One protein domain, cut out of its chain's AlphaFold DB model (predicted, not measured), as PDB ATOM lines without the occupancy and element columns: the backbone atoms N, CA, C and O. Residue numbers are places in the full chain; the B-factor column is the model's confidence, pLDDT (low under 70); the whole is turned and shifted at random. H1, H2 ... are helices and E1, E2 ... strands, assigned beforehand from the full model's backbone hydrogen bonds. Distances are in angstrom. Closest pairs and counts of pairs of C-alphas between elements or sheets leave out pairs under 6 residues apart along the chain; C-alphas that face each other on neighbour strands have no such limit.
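This is residues 103 to 195 of the 201 residues of the protein "Prepilin-type cleavage/methylation N-terminal domain protein" of Lactobacillus hilgardii DSM 20176 = ATCC 8290 (UniProt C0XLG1). Two twisted sheets, E1 to E5 and E6 to E8, make a sandwich with their strands crossed at 43 degrees, and helix H1 covers the opening between edge strands E5 and E8. The printed part has 93 residues, with one named helix, then eight named strands; it is mostly strand. Each sheet, in the orders E1 E2 E3 E4 E5 and E6 E7 E8, is a meander, each strand the antiparallel neighbour of the one before. The whole is compact, with a radius of gyration of the C-alphas of 12.4 A, and spans 37 by 31 by 24 A.

H1, residues 103 to 114, has every O i to N i+4 pair within hydrogen-bond range. E1, residues 121 to 125, E2, 129 to 134, E3, 139 to 146, E4, 149 to 154, and E5, 159 to 164, form a strongly twisted sheet. Within hydrogen-bond range are N 121 and O 133, 2.8 A, N 132 and O 141, 2.8 A, N 144 and O 151, 3.1 A, and N 152 and O 160, 2.9 A. E6, residues 166 to 174, E7, 177 to 184, and E8, 189 to 194, form the second sheet, with N 170 and O 181 at 2.8 A and N 180 and O 192 at 2.9 A. The closest C-alphas of E1 and E6 are Val 125 and Trp 171, 6.9 A. H1 is on both sheets: its closest C-alphas to E5 are Asn 105 and Leu 163, 6.1 A, and to E8 Glu 114 and Ser 194, 6.5 A.

H1 begins at C-alpha 103 (18.658, -36.531, 49.965) and measures 16.6 A. E3 measures 20.9 A, E6 22.9 A and E7 22.1 A. E8 ends at C-alpha 194 (5.274, -45.111, 52.547).

The C-alphas farthest apart, of Lys 138 and Gly 187, are 37.2 A apart. The printed part has no cut and no long link. Mean pLDDT of the printed part is 76.2; residues under 70 include 155 to 159 and 174 to 176.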
ATOM      1  N   MET A 103      19.278 -36.116  48.708       68.31
ATOM      2  CA  MET A 103      18.658 -36.531  49.965       68.31
ATOM      3  C   MET A 103      17.461 -35.637  50.302       68.31
ATOM      4  O   MET A 103      16.390 -36.156  50.604       68.31
ATOM      5  N   ILE A 104      17.605 -34.309  50.207       70.69
ATOM      6  CA  ILE A 104      16.491 -33.383  50.473       70.69
ATOM      7  C   ILE A 104      15.347 -33.617  49.486       70.69
ATOM      8  O   ILE A 104      14.211 -33.789  49.919       70.69
ATOM      9  N   ASN A 105      15.640 -33.720  48.187       73.50
ATOM     10  CA  ASN A 105      14.617 -33.984  47.172       73.50
ATOM     11  C   ASN A 105      13.903 -35.327  47.409       73.50
ATOM     12  O   ASN A 105      12.694 -35.423  47.210       73.50
ATOM     13  N   PHE A 106      14.625 -36.349  47.881       75.88
ATOM     14  CA  PHE A 106      14.042 -37.637  48.250       75.88
ATOM     15  C   PHE A 106      13.120 -37.544  49.461       75.88
ATOM     16  O   PHE A 106      12.017 -38.083  49.417       75.88
ATOM     17  N   TYR A 107      13.492 -36.813  50.509       76.19
ATOM     18  CA  TYR A 107      12.589 -36.623  51.645       76.19
ATOM     19  C   TYR A 107      11.383 -35.748  51.301       76.19
ATOM     20  O   TYR A 107      10.282 -36.077  51.726       76.19
ATOM     21  N   SER A 108      11.543 -34.701  50.487       76.94
ATOM     22  CA  SER A 108      10.413 -33.902  49.993       76.94
ATOM     23  C   SER A 108       9.448 -34.728  49.134       76.94
ATOM     24  O   SER A 108       8.240 -34.521  49.198       76.94
ATOM     25  N   TYR A 109       9.960 -35.687  48.358       80.19
ATOM     26  CA  TYR A 109       9.140 -36.658  47.628       80.19
ATOM     27  C   TYR A 109       8.315 -37.546  48.570       80.19
ATOM     28  O   TYR A 109       7.111 -37.697  48.363       80.19
ATOM     29  N   ILE A 110       8.946 -38.116  49.601       79.81
ATOM     30  CA  ILE A 110       8.256 -38.977  50.572       79.81
ATOM     31  C   ILE A 110       7.214 -38.187  51.366       79.81
ATOM     32  O   ILE A 110       6.090 -38.655  51.515       79.81
ATOM     33  N   ASP A 111       7.542 -36.970  51.791       79.31
ATOM     34  CA  ASP A 111       6.612 -36.086  52.499       79.31
ATOM     35  C   ASP A 111       5.387 -35.739  51.634       79.31
ATOM     36  O   ASP A 111       4.248 -35.787  52.096       79.31
ATOM     37  N   LEU A 112       5.589 -35.498  50.332       80.00
ATOM     38  CA  LEU A 112       4.487 -35.287  49.391       80.00
ATOM     39  C   LEU A 112       3.591 -36.526  49.267       80.00
ATOM     40  O   LEU A 112       2.369 -36.386  49.188       80.00
ATOM     41  N   LEU A 113       4.177 -37.725  49.247       77.12
ATOM     42  CA  LEU A 113       3.428 -38.981  49.182       77.12
ATOM     43  C   LEU A 113       2.640 -39.280  50.459       77.12
ATOM     44  O   LEU A 113       1.539 -39.822  50.379       77.12
ATOM     45  N   GLU A 114       3.196 -38.942  51.618       74.44
ATOM     46  CA  GLU A 114       2.578 -39.183  52.925       74.44
ATOM     47  C   GLU A 114       1.648 -38.051  53.367       74.44
ATOM     48  O   GLU A 114       0.883 -38.214  54.312       74.44
ATOM     49  N   SER A 115       1.664 -36.922  52.659       75.75
ATOM     50  CA  SER A 115       0.849 -35.760  52.984       75.75
ATOM     51  C   SER A 115      -0.656 -36.068  52.942       75.75
ATOM     52  O   SER A 115      -1.232 -36.429  51.902       75.75
ATOM     53  N   ASP A 116      -1.326 -35.751  54.051       72.50
ATOM     54  CA  ASP A 116      -2.778 -35.866  54.241       72.50
ATOM     55  C   ASP A 116      -3.596 -35.085  53.204       72.50
ATOM     56  O   ASP A 116      -4.740 -35.442  52.909       72.50
ATOM     57  N   HIS A 117      -3.011 -34.039  52.606       70.69
ATOM     58  CA  HIS A 117      -3.666 -33.235  51.573       70.69
ATOM     59  C   HIS A 117      -4.128 -34.096  50.390       70.69
ATOM     60  O   HIS A 117      -5.231 -33.910  49.867       70.69
ATOM     61  N   PHE A 118      -3.318 -35.080  49.993       66.88
ATOM     62  CA  PHE A 118      -3.617 -35.932  48.848       66.88
ATOM     63  C   PHE A 118      -4.158 -37.304  49.247       66.88
ATOM     64  O   PHE A 118      -5.033 -37.808  48.536       66.88
ATOM     65  N   ASN A 119      -3.682 -37.883  50.358       73.81
ATOM     66  CA  ASN A 119      -4.069 -39.214  50.845       73.81
ATOM     67  C   ASN A 119      -4.033 -40.275  49.727       73.81
ATOM     68  O   ASN A 119      -5.054 -40.860  49.352       73.81
ATOM     69  N   PHE A 120      -2.863 -40.442  49.107       79.00
ATOM     70  CA  PHE A 120      -2.729 -41.284  47.924       79.00
ATOM     71  C   PHE A 120      -3.044 -42.753  48.221       79.00
ATOM     72  O   PHE A 120      -2.577 -43.345  49.193       79.00
ATOM     73  N   ARG A 121      -3.798 -43.365  47.311       79.62
ATOM     74  CA  ARG A 121      -4.050 -44.801  47.267       79.62
ATOM     75  C   ARG A 121      -3.344 -45.409  46.076       79.62
ATOM     76  O   ARG A 121      -3.447 -44.902  44.958       79.62
ATOM     77  N   VAL A 122      -2.639 -46.511  46.304       78.12
ATOM     78  CA  VAL A 122      -1.931 -47.215  45.232       78.12
ATOM     79  C   VAL A 122      -2.932 -48.061  44.456       78.12
ATOM     80  O   VAL A 122      -3.412 -49.076  44.964       78.12
ATOM     81  N   VAL A 123      -3.217 -47.655  43.218       77.25
ATOM     82  CA  VAL A 123      -4.128 -48.378  42.319       77.25
ATOM     83  C   VAL A 123      -3.375 -49.479  41.588       77.25
ATOM     84  O   VAL A 123      -3.820 -50.622  41.556       77.25
ATOM     85  N   LYS A 124      -2.211 -49.152  41.015       75.69
ATOM     86  CA  LYS A 124      -1.417 -50.101  40.230       75.69
ATOM     87  C   LYS A 124       0.067 -49.785  40.338       75.69
ATOM     88  O   LYS A 124       0.457 -48.628  40.237       75.69
ATOM     89  N   VAL A 125       0.873 -50.829  40.492       75.12
ATOM     90  CA  VAL A 125       2.335 -50.762  40.423       75.12
ATOM     91  C   VAL A 125       2.778 -51.534  39.187       75.12
ATOM     92  O   VAL A 125       2.333 -52.658  38.955       75.12
ATOM     93  N   SER A 126       3.599 -50.903  38.359       74.19
ATOM     94  CA  SER A 126       4.306 -51.509  37.236       74.19
ATOM     95  C   SER A 126       5.798 -51.205  37.379       74.19
ATOM     96  O   SER A 126       6.172 -50.293  38.110       74.19
ATOM     97  N   ASN A 127       6.654 -51.936  36.661       68.38
ATOM     98  CA  ASN A 127       8.114 -51.845  36.806       68.38
ATOM     99  C   ASN A 127       8.671 -50.419  36.640       68.38
ATOM    100  O   ASN A 127       9.707 -50.106  37.215       68.38
ATOM    101  N   ASN A 128       7.992 -49.557  35.874       73.75
ATOM    102  CA  ASN A 128       8.450 -48.198  35.570       73.75
ATOM    103  C   ASN A 128       7.377 -47.113  35.753       73.75
ATOM    104  O   ASN A 128       7.675 -45.943  35.504       73.75
ATOM    105  N   ASP A 129       6.157 -47.483  36.150       80.50
ATOM    106  CA  ASP A 129       5.040 -46.555  36.344       80.50
ATOM    107  C   ASP A 129       4.180 -46.999  37.531       80.50
ATOM    108  O   ASP A 129       3.784 -48.165  37.628       80.50
ATOM    109  N   VAL A 130       3.871 -46.063  38.421       83.12
ATOM    110  CA  VAL A 130       2.963 -46.265  39.550       83.12
ATOM    111  C   VAL A 130       1.789 -45.314  39.414       83.12
ATOM    112  O   VAL A 130       1.948 -44.095  39.369       83.12
ATOM    113  N   ILE A 131       0.589 -45.888  39.394       83.25
ATOM    114  CA  ILE A 131      -0.658 -45.139  39.322       83.25
ATOM    115  C   ILE A 131      -1.205 -44.985  40.737       83.25
ATOM    116  O   ILE A 131      -1.597 -45.960  41.391       83.25
ATOM    117  N   LEU A 132      -1.256 -43.736  41.181       83.31
ATOM    118  CA  LEU A 132      -1.834 -43.314  42.446       83.31
ATOM    119  C   LEU A 132      -3.194 -42.660  42.205       83.31
ATOM    120  O   LEU A 132      -3.392 -41.927  41.237       83.31
ATOM    121  N   TYR A 133      -4.135 -42.878  43.112       82.81
ATOM    122  CA  TYR A 133      -5.417 -42.188  43.135       82.81
ATOM    123  C   TYR A 133      -5.557 -41.399  44.428       82.81
ATOM    124  O   TYR A 133      -5.339 -41.930  45.510       82.81
ATOM    125  N   SER A 134      -5.932 -40.129  44.322       80.62
ATOM    126  CA  SER A 134      -6.215 -39.293  45.485       80.62
ATOM    127  C   SER A 134      -7.734 -39.185  45.666       80.62
ATOM    128  O   SER A 134      -8.398 -38.604  44.801       80.62
ATOM    129  N   PRO A 135      -8.307 -39.685  46.776       75.88
ATOM    130  CA  PRO A 135      -9.730 -39.543  47.066       75.88
ATOM    131  C   PRO A 135     -10.112 -38.079  47.323       75.88
ATOM    132  O   PRO A 135     -11.211 -37.666  46.959       75.88
ATOM    133  N   ASN A 136      -9.190 -37.283  47.877       76.94
ATOM    134  CA  ASN A 136      -9.419 -35.875  48.204       76.94
ATOM    135  C   ASN A 136      -9.540 -35.016  46.943       76.94
ATOM    136  O   ASN A 136     -10.456 -34.209  46.814       76.94
ATOM    137  N   THR A 137      -8.631 -35.215  45.986       73.81
ATOM    138  CA  THR A 137      -8.628 -34.439  44.736       73.81
ATOM    139  C   THR A 137      -9.449 -35.093  43.625       73.81
ATOM    140  O   THR A 137      -9.672 -34.458  42.596       73.81
ATOM    141  N   LYS A 138      -9.912 -36.339  43.826       76.62
ATOM    142  CA  LYS A 138     -10.614 -37.185  42.840       76.62
ATOM    143  C   LYS A 138      -9.852 -37.329  41.516       76.62
ATOM    144  O   LYS A 138     -10.456 -37.487  40.460       76.62
ATOM    145  N   LYS A 139      -8.519 -37.265  41.573       80.19
ATOM    146  CA  LYS A 139      -7.623 -37.312  40.410       80.19
ATOM    147  C   LYS A 139      -6.691 -38.509  40.482       80.19
ATOM    148  O   LYS A 139      -6.298 -38.954  41.565       80.19
ATOM    149  N   LYS A 140      -6.331 -39.011  39.301       81.19
ATOM    150  CA  LYS A 140      -5.274 -40.006  39.127       81.19
ATOM    151  C   LYS A 140      -3.950 -39.299  38.869       81.19
ATOM    152  O   LYS A 140      -3.901 -38.272  38.191       81.19
ATOM    153  N   TYR A 141      -2.899 -39.866  39.431       81.75
ATOM    154  CA  TYR A 141      -1.536 -39.397  39.300       81.75
ATOM    155  C   TYR A 141      -0.655 -40.548  38.836       81.75
ATOM    156  O   TYR A 141      -0.801 -41.680  39.293       81.75
ATOM    157  N   HIS A 142       0.251 -40.237  37.923       83.62
ATOM    158  CA  HIS A 142       1.238 -41.152  37.378       83.62
ATOM    159  C   HIS A 142       2.612 -40.785  37.916       83.62
ATOM    160  O   HIS A 142       3.037 -39.628  37.819       83.62
ATOM    161  N   MET A 143       3.302 -41.778  38.457       83.31
ATOM    162  CA  MET A 143       4.691 -41.685  38.869       83.31
ATOM    163  C   MET A 143       5.525 -42.563  37.964       83.31
ATOM    164  O   MET A 143       5.547 -43.779  38.123       83.31
ATOM    165  N   GLN A 144       6.232 -41.930  37.037       83.94
ATOM    166  CA  GLN A 144       7.013 -42.632  36.035       83.94
ATOM    167  C   GLN A 144       8.481 -42.234  36.136       83.94
ATOM    168  O   GLN A 144       8.815 -41.053  36.298       83.94
ATOM    169  N   GLN A 145       9.374 -43.209  35.968       81.94
ATOM    170  CA  GLN A 145      10.772 -42.903  35.685       81.94
ATOM    171  C   GLN A 145      10.889 -42.398  34.239       81.94
ATOM    172  O   GLN A 145      10.637 -43.137  33.286       81.94
ATOM    173  N   TYR A 146      11.293 -41.140  34.068       80.00
ATOM    174  CA  TYR A 146      11.512 -40.516  32.767       80.00
ATOM    175  C   TYR A 146      12.969 -40.077  32.636       80.00
ATOM    176  O   TYR A 146      13.396 -39.116  33.272       80.00
ATOM    177  N   LYS A 147      13.739 -40.757  31.777       81.88
ATOM    178  CA  LYS A 147      15.188 -40.527  31.629       81.88
ATOM    179  C   LYS A 147      15.877 -40.589  33.006       81.88
ATOM    180  O   LYS A 147      15.734 -41.587  33.708       81.88
ATOM    181  N   ASN A 148      16.538 -39.505  33.407       82.38
ATOM    182  CA  ASN A 148      17.292 -39.395  34.654       82.38
ATOM    183  C   ASN A 148      16.475 -38.728  35.773       82.38
ATOM    184  O   ASN A 148      17.040 -38.118  36.678       82.38
ATOM    185  N   MET A 149      15.145 -38.737  35.695       80.81
ATOM    186  CA  MET A 149      14.289 -38.092  36.688       80.81
ATOM    187  C   MET A 149      13.047 -38.919  36.992       80.81
ATOM    188  O   MET A 149      12.518 -39.626  36.133       80.81
ATOM    189  N   LEU A 150      12.561 -38.797  38.225       82.69
ATOM    190  CA  LEU A 150      11.230 -39.249  38.578       82.69
ATOM    191  C   LEU A 150      10.245 -38.120  38.332       82.69
ATOM    192  O   LEU A 150      10.399 -37.014  38.857       82.69
ATOM    193  N   ARG A 151       9.233 -38.409  37.525       83.31
ATOM    194  CA  ARG A 151       8.207 -37.450  37.153       83.31
ATOM    195  C   ARG A 151       6.886 -37.824  37.805       83.31
ATOM    196  O   ARG A 151       6.413 -38.947  37.652       83.31
ATOM    197  N   PHE A 152       6.265 -36.831  38.428       81.94
ATOM    198  CA  PHE A 152       4.902 -36.889  38.923       81.94
ATOM    199  C   PHE A 152       3.980 -36.137  37.958       81.94
ATOM    200  O   PHE A 152       4.221 -34.974  37.621       81.94
ATOM    201  N   THR A 153       2.946 -36.816  37.463       79.06
ATOM    202  CA  THR A 153       2.009 -36.269  36.470       79.06
ATOM    203  C   THR A 153       0.583 -36.428  36.953       79.06
ATOM    204  O   THR A 153       0.144 -37.542  37.211       79.06
ATOM    205  N   GLY A 154      -0.153 -35.325  37.062       76.19
ATOM    206  CA  GLY A 154      -1.595 -35.369  37.309       76.19
ATOM    207  C   GLY A 154      -2.409 -35.475  36.020       76.19
ATOM    208  O   GLY A 154      -1.893 -35.280  34.922       76.19
ATOM    209  N   ASP A 155      -3.711 -35.690  36.182       65.81
ATOM    210  CA  ASP A 155      -4.723 -35.827  35.118       65.81
ATOM    211  C   ASP A 155      -4.788 -34.654  34.105       65.81
ATOM    212  O   ASP A 155      -5.358 -34.765  33.025       65.81
ATOM    213  N   HIS A 156      -4.198 -33.497  34.423       57.50
ATOM    214  CA  HIS A 156      -4.104 -32.346  33.516       57.50
ATOM    215  C   HIS A 156      -2.646 -31.979  33.265       57.50
ATOM    216  O   HIS A 156      -2.165 -31.031  33.870       57.50
ATOM    217  N   LEU A 157      -1.950 -32.748  32.413       57.41
ATOM    218  CA  LEU A 157      -0.688 -32.406  31.720       57.41
ATOM    219  C   LEU A 157       0.407 -31.690  32.549       57.41
ATOM    220  O   LEU A 157       1.308 -31.075  31.990       57.41
ATOM    221  N   GLY A 158       0.369 -31.772  33.876       60.09
ATOM    222  CA  GLY A 158       1.331 -31.138  34.763       60.09
ATOM    223  C   GLY A 158       2.582 -31.995  34.821       60.09
ATOM    224  O   GLY A 158       2.513 -33.162  35.198       60.09
ATOM    225  N   HIS A 159       3.722 -31.443  34.421       68.75
ATOM    226  CA  HIS A 159       5.016 -32.104  34.543       68.75
ATOM    227  C   HIS A 159       5.698 -31.587  35.807       68.75
ATOM    228  O   HIS A 159       6.316 -30.526  35.765       68.75
ATOM    229  N   VAL A 160       5.595 -32.316  36.919       71.12
ATOM    230  CA  VAL A 160       6.345 -31.969  38.131       71.12
ATOM    231  C   VAL A 160       7.516 -32.946  38.264       71.12
ATOM    232  O   VAL A 160       7.294 -34.126  38.545       71.12
ATOM    233  N   PRO A 161       8.764 -32.515  38.005       71.75
ATOM    234  CA  PRO A 161       9.934 -33.330  38.303       71.75
ATOM    235  C   PRO A 161      10.092 -33.409  39.823       71.75
ATOM    236  O   PRO A 161      10.234 -32.387  40.488       71.75
ATOM    237  N   THR A 162      10.037 -34.616  40.376       76.06
ATOM    238  CA  THR A 162      10.035 -34.830  41.832       76.06
ATOM    239  C   THR A 162      11.387 -35.318  42.335       76.06
ATOM    240  O   THR A 162      11.809 -34.963  43.429       76.06
ATOM    241  N   LEU A 163      12.113 -36.069  41.506       79.25
ATOM    242  CA  LEU A 163      13.506 -36.437  41.746       79.25
ATOM    243  C   LEU A 163      14.306 -36.246  40.463       79.25
ATOM    244  O   LEU A 163      13.823 -36.569  39.384       79.25
ATOM    245  N   VAL A 164      15.540 -35.769  40.578       78.25
ATOM    246  CA  VAL A 164      16.478 -35.587  39.458       78.25
ATOM    247  C   VAL A 164      17.758 -36.382  39.708       78.25
ATOM    248  O   VAL A 164      18.086 -36.675  40.856       78.25
ATOM    249  N   ASN A 165      18.485 -36.714  38.639       78.00
ATOM    250  CA  ASN A 165      19.700 -37.544  38.648       78.00
ATOM    251  C   ASN A 165      19.458 -38.976  39.157       78.00
ATOM    252  O   ASN A 165      20.291 -39.573  39.843       78.00
ATOM    253  N   VAL A 166      18.288 -39.518  38.830       79.19
ATOM    254  CA  VAL A 166      17.872 -40.873  39.180       79.19
ATOM    255  C   VAL A 166      18.306 -41.838  38.084       79.19
ATOM    256  O   VAL A 166      17.857 -41.722  36.948       79.19
ATOM    257  N   GLY A 167      19.144 -42.815  38.429       77.31
ATOM    258  CA  GLY A 167      19.574 -43.856  37.498       77.31
ATOM    259  C   GLY A 167      18.531 -44.966  37.350       77.31
ATOM    260  O   GLY A 167      18.197 -45.374  36.236       77.31
ATOM    261  N   ARG A 168      17.981 -45.462  38.465       78.81
ATOM    262  CA  ARG A 168      16.935 -46.493  38.445       78.81
ATOM    263  C   ARG A 168      16.005 -46.376  39.646       78.81
ATOM    264  O   ARG A 168      16.480 -46.152  40.756       78.81
ATOM    265  N   VAL A 169      14.709 -46.561  39.411       80.81
ATOM    266  CA  VAL A 169      13.695 -46.671  40.465       80.81
ATOM    267  C   VAL A 169      13.062 -48.047  40.407       80.81
ATOM    268  O   VAL A 169      12.745 -48.535  39.324       80.81
ATOM    269  N   TYR A 170      12.875 -48.649  41.571       81.00
ATOM    270  CA  TYR A 170      12.049 -49.826  41.748       81.00
ATOM    271  C   TYR A 170      10.935 -49.503  42.730       81.00
ATOM    272  O   TYR A 170      11.162 -48.876  43.766       81.00
ATOM    273  N   TRP A 171       9.730 -49.934  42.381       80.94
ATOM    274  CA  TRP A 171       8.586 -49.872  43.270       80.94
ATOM    275  C   TRP A 171       8.096 -51.270  43.545       80.94
ATOM    276  O   TRP A 171       7.869 -52.041  42.611       80.94
ATOM    277  N   ASP A 172       7.884 -51.549  44.820       78.88
ATOM    278  CA  ASP A 172       7.265 -52.784  45.255       78.88
ATOM    279  C   ASP A 172       6.109 -52.497  46.211       78.88
ATOM    280  O   ASP A 172       6.087 -51.488  46.925       78.88
ATOM    281  N   LYS A 173       5.106 -53.369  46.183       73.81
ATOM    282  CA  LYS A 173       3.886 -53.237  46.973       73.81
ATOM    283  C   LYS A 173       3.742 -54.451  47.875       73.81
ATOM    284  O   LYS A 173       3.263 -55.495  47.443       73.81
ATOM    285  N   GLU A 174       4.027 -54.255  49.156       69.19
ATOM    286  CA  GLU A 174       3.828 -55.262  50.197       69.19
ATOM    287  C   GLU A 174       2.786 -54.767  51.209       69.19
ATOM    288  O   GLU A 174       2.909 -53.672  51.753       69.19
ATOM    289  N   GLU A 175       1.729 -55.554  51.440       64.62
ATOM    290  CA  GLU A 175       0.759 -55.401  52.546       64.62
ATOM    291  C   GLU A 175       0.322 -53.953  52.894       64.62
ATOM    292  O   GLU A 175       0.315 -53.536  54.054       64.62
ATOM    293  N   GLY A 176      -0.071 -53.154  51.892       64.88
ATOM    294  CA  GLY A 176      -0.538 -51.773  52.116       64.88
ATOM    295  C   GLY A 176       0.584 -50.765  52.399       64.88
ATOM    296  O   GLY A 176       0.356 -49.722  53.016       64.88
ATOM    297  N   ARG A 177       1.806 -51.082  51.969       74.06
ATOM    298  CA  ARG A 177       2.966 -50.194  51.954       74.06
ATOM    299  C   ARG A 177       3.535 -50.154  50.539       74.06
ATOM    300  O   ARG A 177       3.589 -51.175  49.855       74.06
ATOM    301  N   LEU A 178       3.939 -48.966  50.104       77.38
ATOM    302  CA  LEU A 178       4.701 -48.780  48.874       77.38
ATOM    303  C   LEU A 178       6.171 -48.658  49.262       77.38
ATOM    304  O   LEU A 178       6.557 -47.683  49.912       77.38
ATOM    305  N   SER A 179       6.975 -49.649  48.891       77.12
ATOM    306  CA  SER A 179       8.425 -49.536  48.956       77.12
ATOM    307  C   SER A 179       8.908 -48.827  47.696       77.12
ATOM    308  O   SER A 179       8.505 -49.174  46.585       77.12
ATOM    309  N   THR A 180       9.711 -47.781  47.875       79.06
ATOM    310  CA  THR A 180      10.380 -47.085  46.777       79.06
ATOM    311  C   THR A 180      11.883 -47.179  46.988       79.06
ATOM    312  O   THR A 180      12.416 -46.617  47.948       79.06
ATOM    313  N   ASP A 181      12.551 -47.853  46.062       80.06
ATOM    314  CA  ASP A 181      13.998 -48.008  46.000       80.06
ATOM    315  C   ASP A 181      14.547 -47.142  44.867       80.06
ATOM    316  O   ASP A 181      14.247 -47.358  43.691       80.06
ATOM    317  N   VAL A 182      15.348 -46.135  45.212       79.81
ATOM    318  CA  VAL A 182      15.937 -45.192  44.257       79.81
ATOM    319  C   VAL A 182      17.449 -45.322  44.277       79.81
ATOM    320  O   VAL A 182      18.105 -45.078  45.291       79.81
ATOM    321  N   LYS A 183      18.012 -45.644  43.114       81.38
ATOM    322  CA  LYS A 183      19.449 -45.586  42.859       81.38
ATOM    323  C   LYS A 183      19.767 -44.348  42.029       81.38
ATOM    324  O   LYS A 183      19.346 -44.246  40.873       81.38
ATOM    325  N   PHE A 184      20.518 -43.423  42.610       79.19
ATOM    326  CA  PHE A 184      20.976 -42.206  41.947       79.19
ATOM    327  C   PHE A 184      22.216 -42.473  41.084       79.19
ATOM    328  O   PHE A 184      22.929 -43.465  41.260       79.19
ATOM    329  N   GLU A 185      22.477 -41.592  40.118       76.06
ATOM    330  CA  GLU A 185      23.610 -41.737  39.186       76.06
ATOM    331  C   GLU A 185      24.981 -41.626  39.866       76.06
ATOM    332  O   GLU A 185      25.956 -42.203  39.394       76.06
ATOM    333  N   ASN A 186      25.053 -40.944  41.011       67.88
ATOM    334  CA  ASN A 186      26.255 -40.860  41.843       67.88
ATOM    335  C   ASN A 186      26.549 -42.154  42.630       67.88
ATOM    336  O   ASN A 186      27.539 -42.213  43.356       67.88
ATOM    337  N   GLY A 187      25.702 -43.183  42.502       70.25
ATOM    338  CA  GLY A 187      25.833 -44.453  43.211       70.25
ATOM    339  C   GLY A 187      25.160 -44.485  44.584       70.25
ATOM    340  O   GLY A 187      25.155 -45.546  45.209       70.25
ATOM    341  N   GLU A 188      24.565 -43.380  45.044       73.62
ATOM    342  CA  GLU A 188      23.791 -43.359  46.284       73.62
ATOM    343  C   GLU A 188      22.485 -44.148  46.119       73.62
ATOM    344  O   GLU A 188      21.815 -44.101  45.081       73.62
ATOM    345  N   HIS A 189      22.135 -44.907  47.155       75.56
ATOM    346  CA  HIS A 189      20.942 -45.740  47.195       75.56
ATOM    347  C   HIS A 189      20.081 -45.334  48.383       75.56
ATOM    348  O   HIS A 189      20.553 -45.338  49.522       75.56
ATOM    349  N   TYR A 190      18.820 -45.015  48.116       77.00
ATOM    350  CA  TYR A 190      17.853 -44.640  49.133       77.00
ATOM    351  C   TYR A 190      16.613 -45.511  49.004       77.00
ATOM    352  O   TYR A 190      16.046 -45.644  47.922       77.00
ATOM    353  N   GLN A 191      16.198 -46.081  50.130       77.25
ATOM    354  CA  GLN A 191      14.987 -46.876  50.246       77.25
ATOM    355  C   GLN A 191      14.055 -46.198  51.242       77.25
ATOM    356  O   GLN A 191      14.483 -45.783  52.324       77.25
ATOM    357  N   ALA A 192      12.783 -46.088  50.883       74.50
ATOM    358  CA  ALA A 192      11.745 -45.593  51.772       74.50
ATOM    359  C   ALA A 192      10.483 -46.442  51.669       74.50
ATOM    360  O   ALA A 192      10.187 -47.036  50.632       74.50
ATOM    361  N   TYR A 193       9.730 -46.460  52.765       74.19
ATOM    362  CA  TYR A 193       8.465 -47.168  52.873       74.19
ATOM    363  C   TYR A 193       7.378 -46.165  53.218       74.19
ATOM    364  O   TYR A 193       7.382 -45.627  54.322       74.19
ATOM    365  N   SER A 194       6.430 -45.972  52.306       72.50
ATOM    366  CA  SER A 194       5.274 -45.111  52.547       72.50
ATOM    367  C   SER A 194       4.035 -45.945  52.833       72.50
ATOM    368  O   SER A 194       3.714 -46.902  52.119       72.50
ATOM    369  N   LYS A 195       3.322 -45.592  53.906       71.19
ATOM    370  CA  LYS A 195       2.057 -46.232  54.297       71.19
ATOM    371  C   LYS A 195       0.932 -45.715  53.403       71.19
ATOM    372  O   LYS A 195       0.202 -44.807  53.783       71.19
TER     373      LYS A 195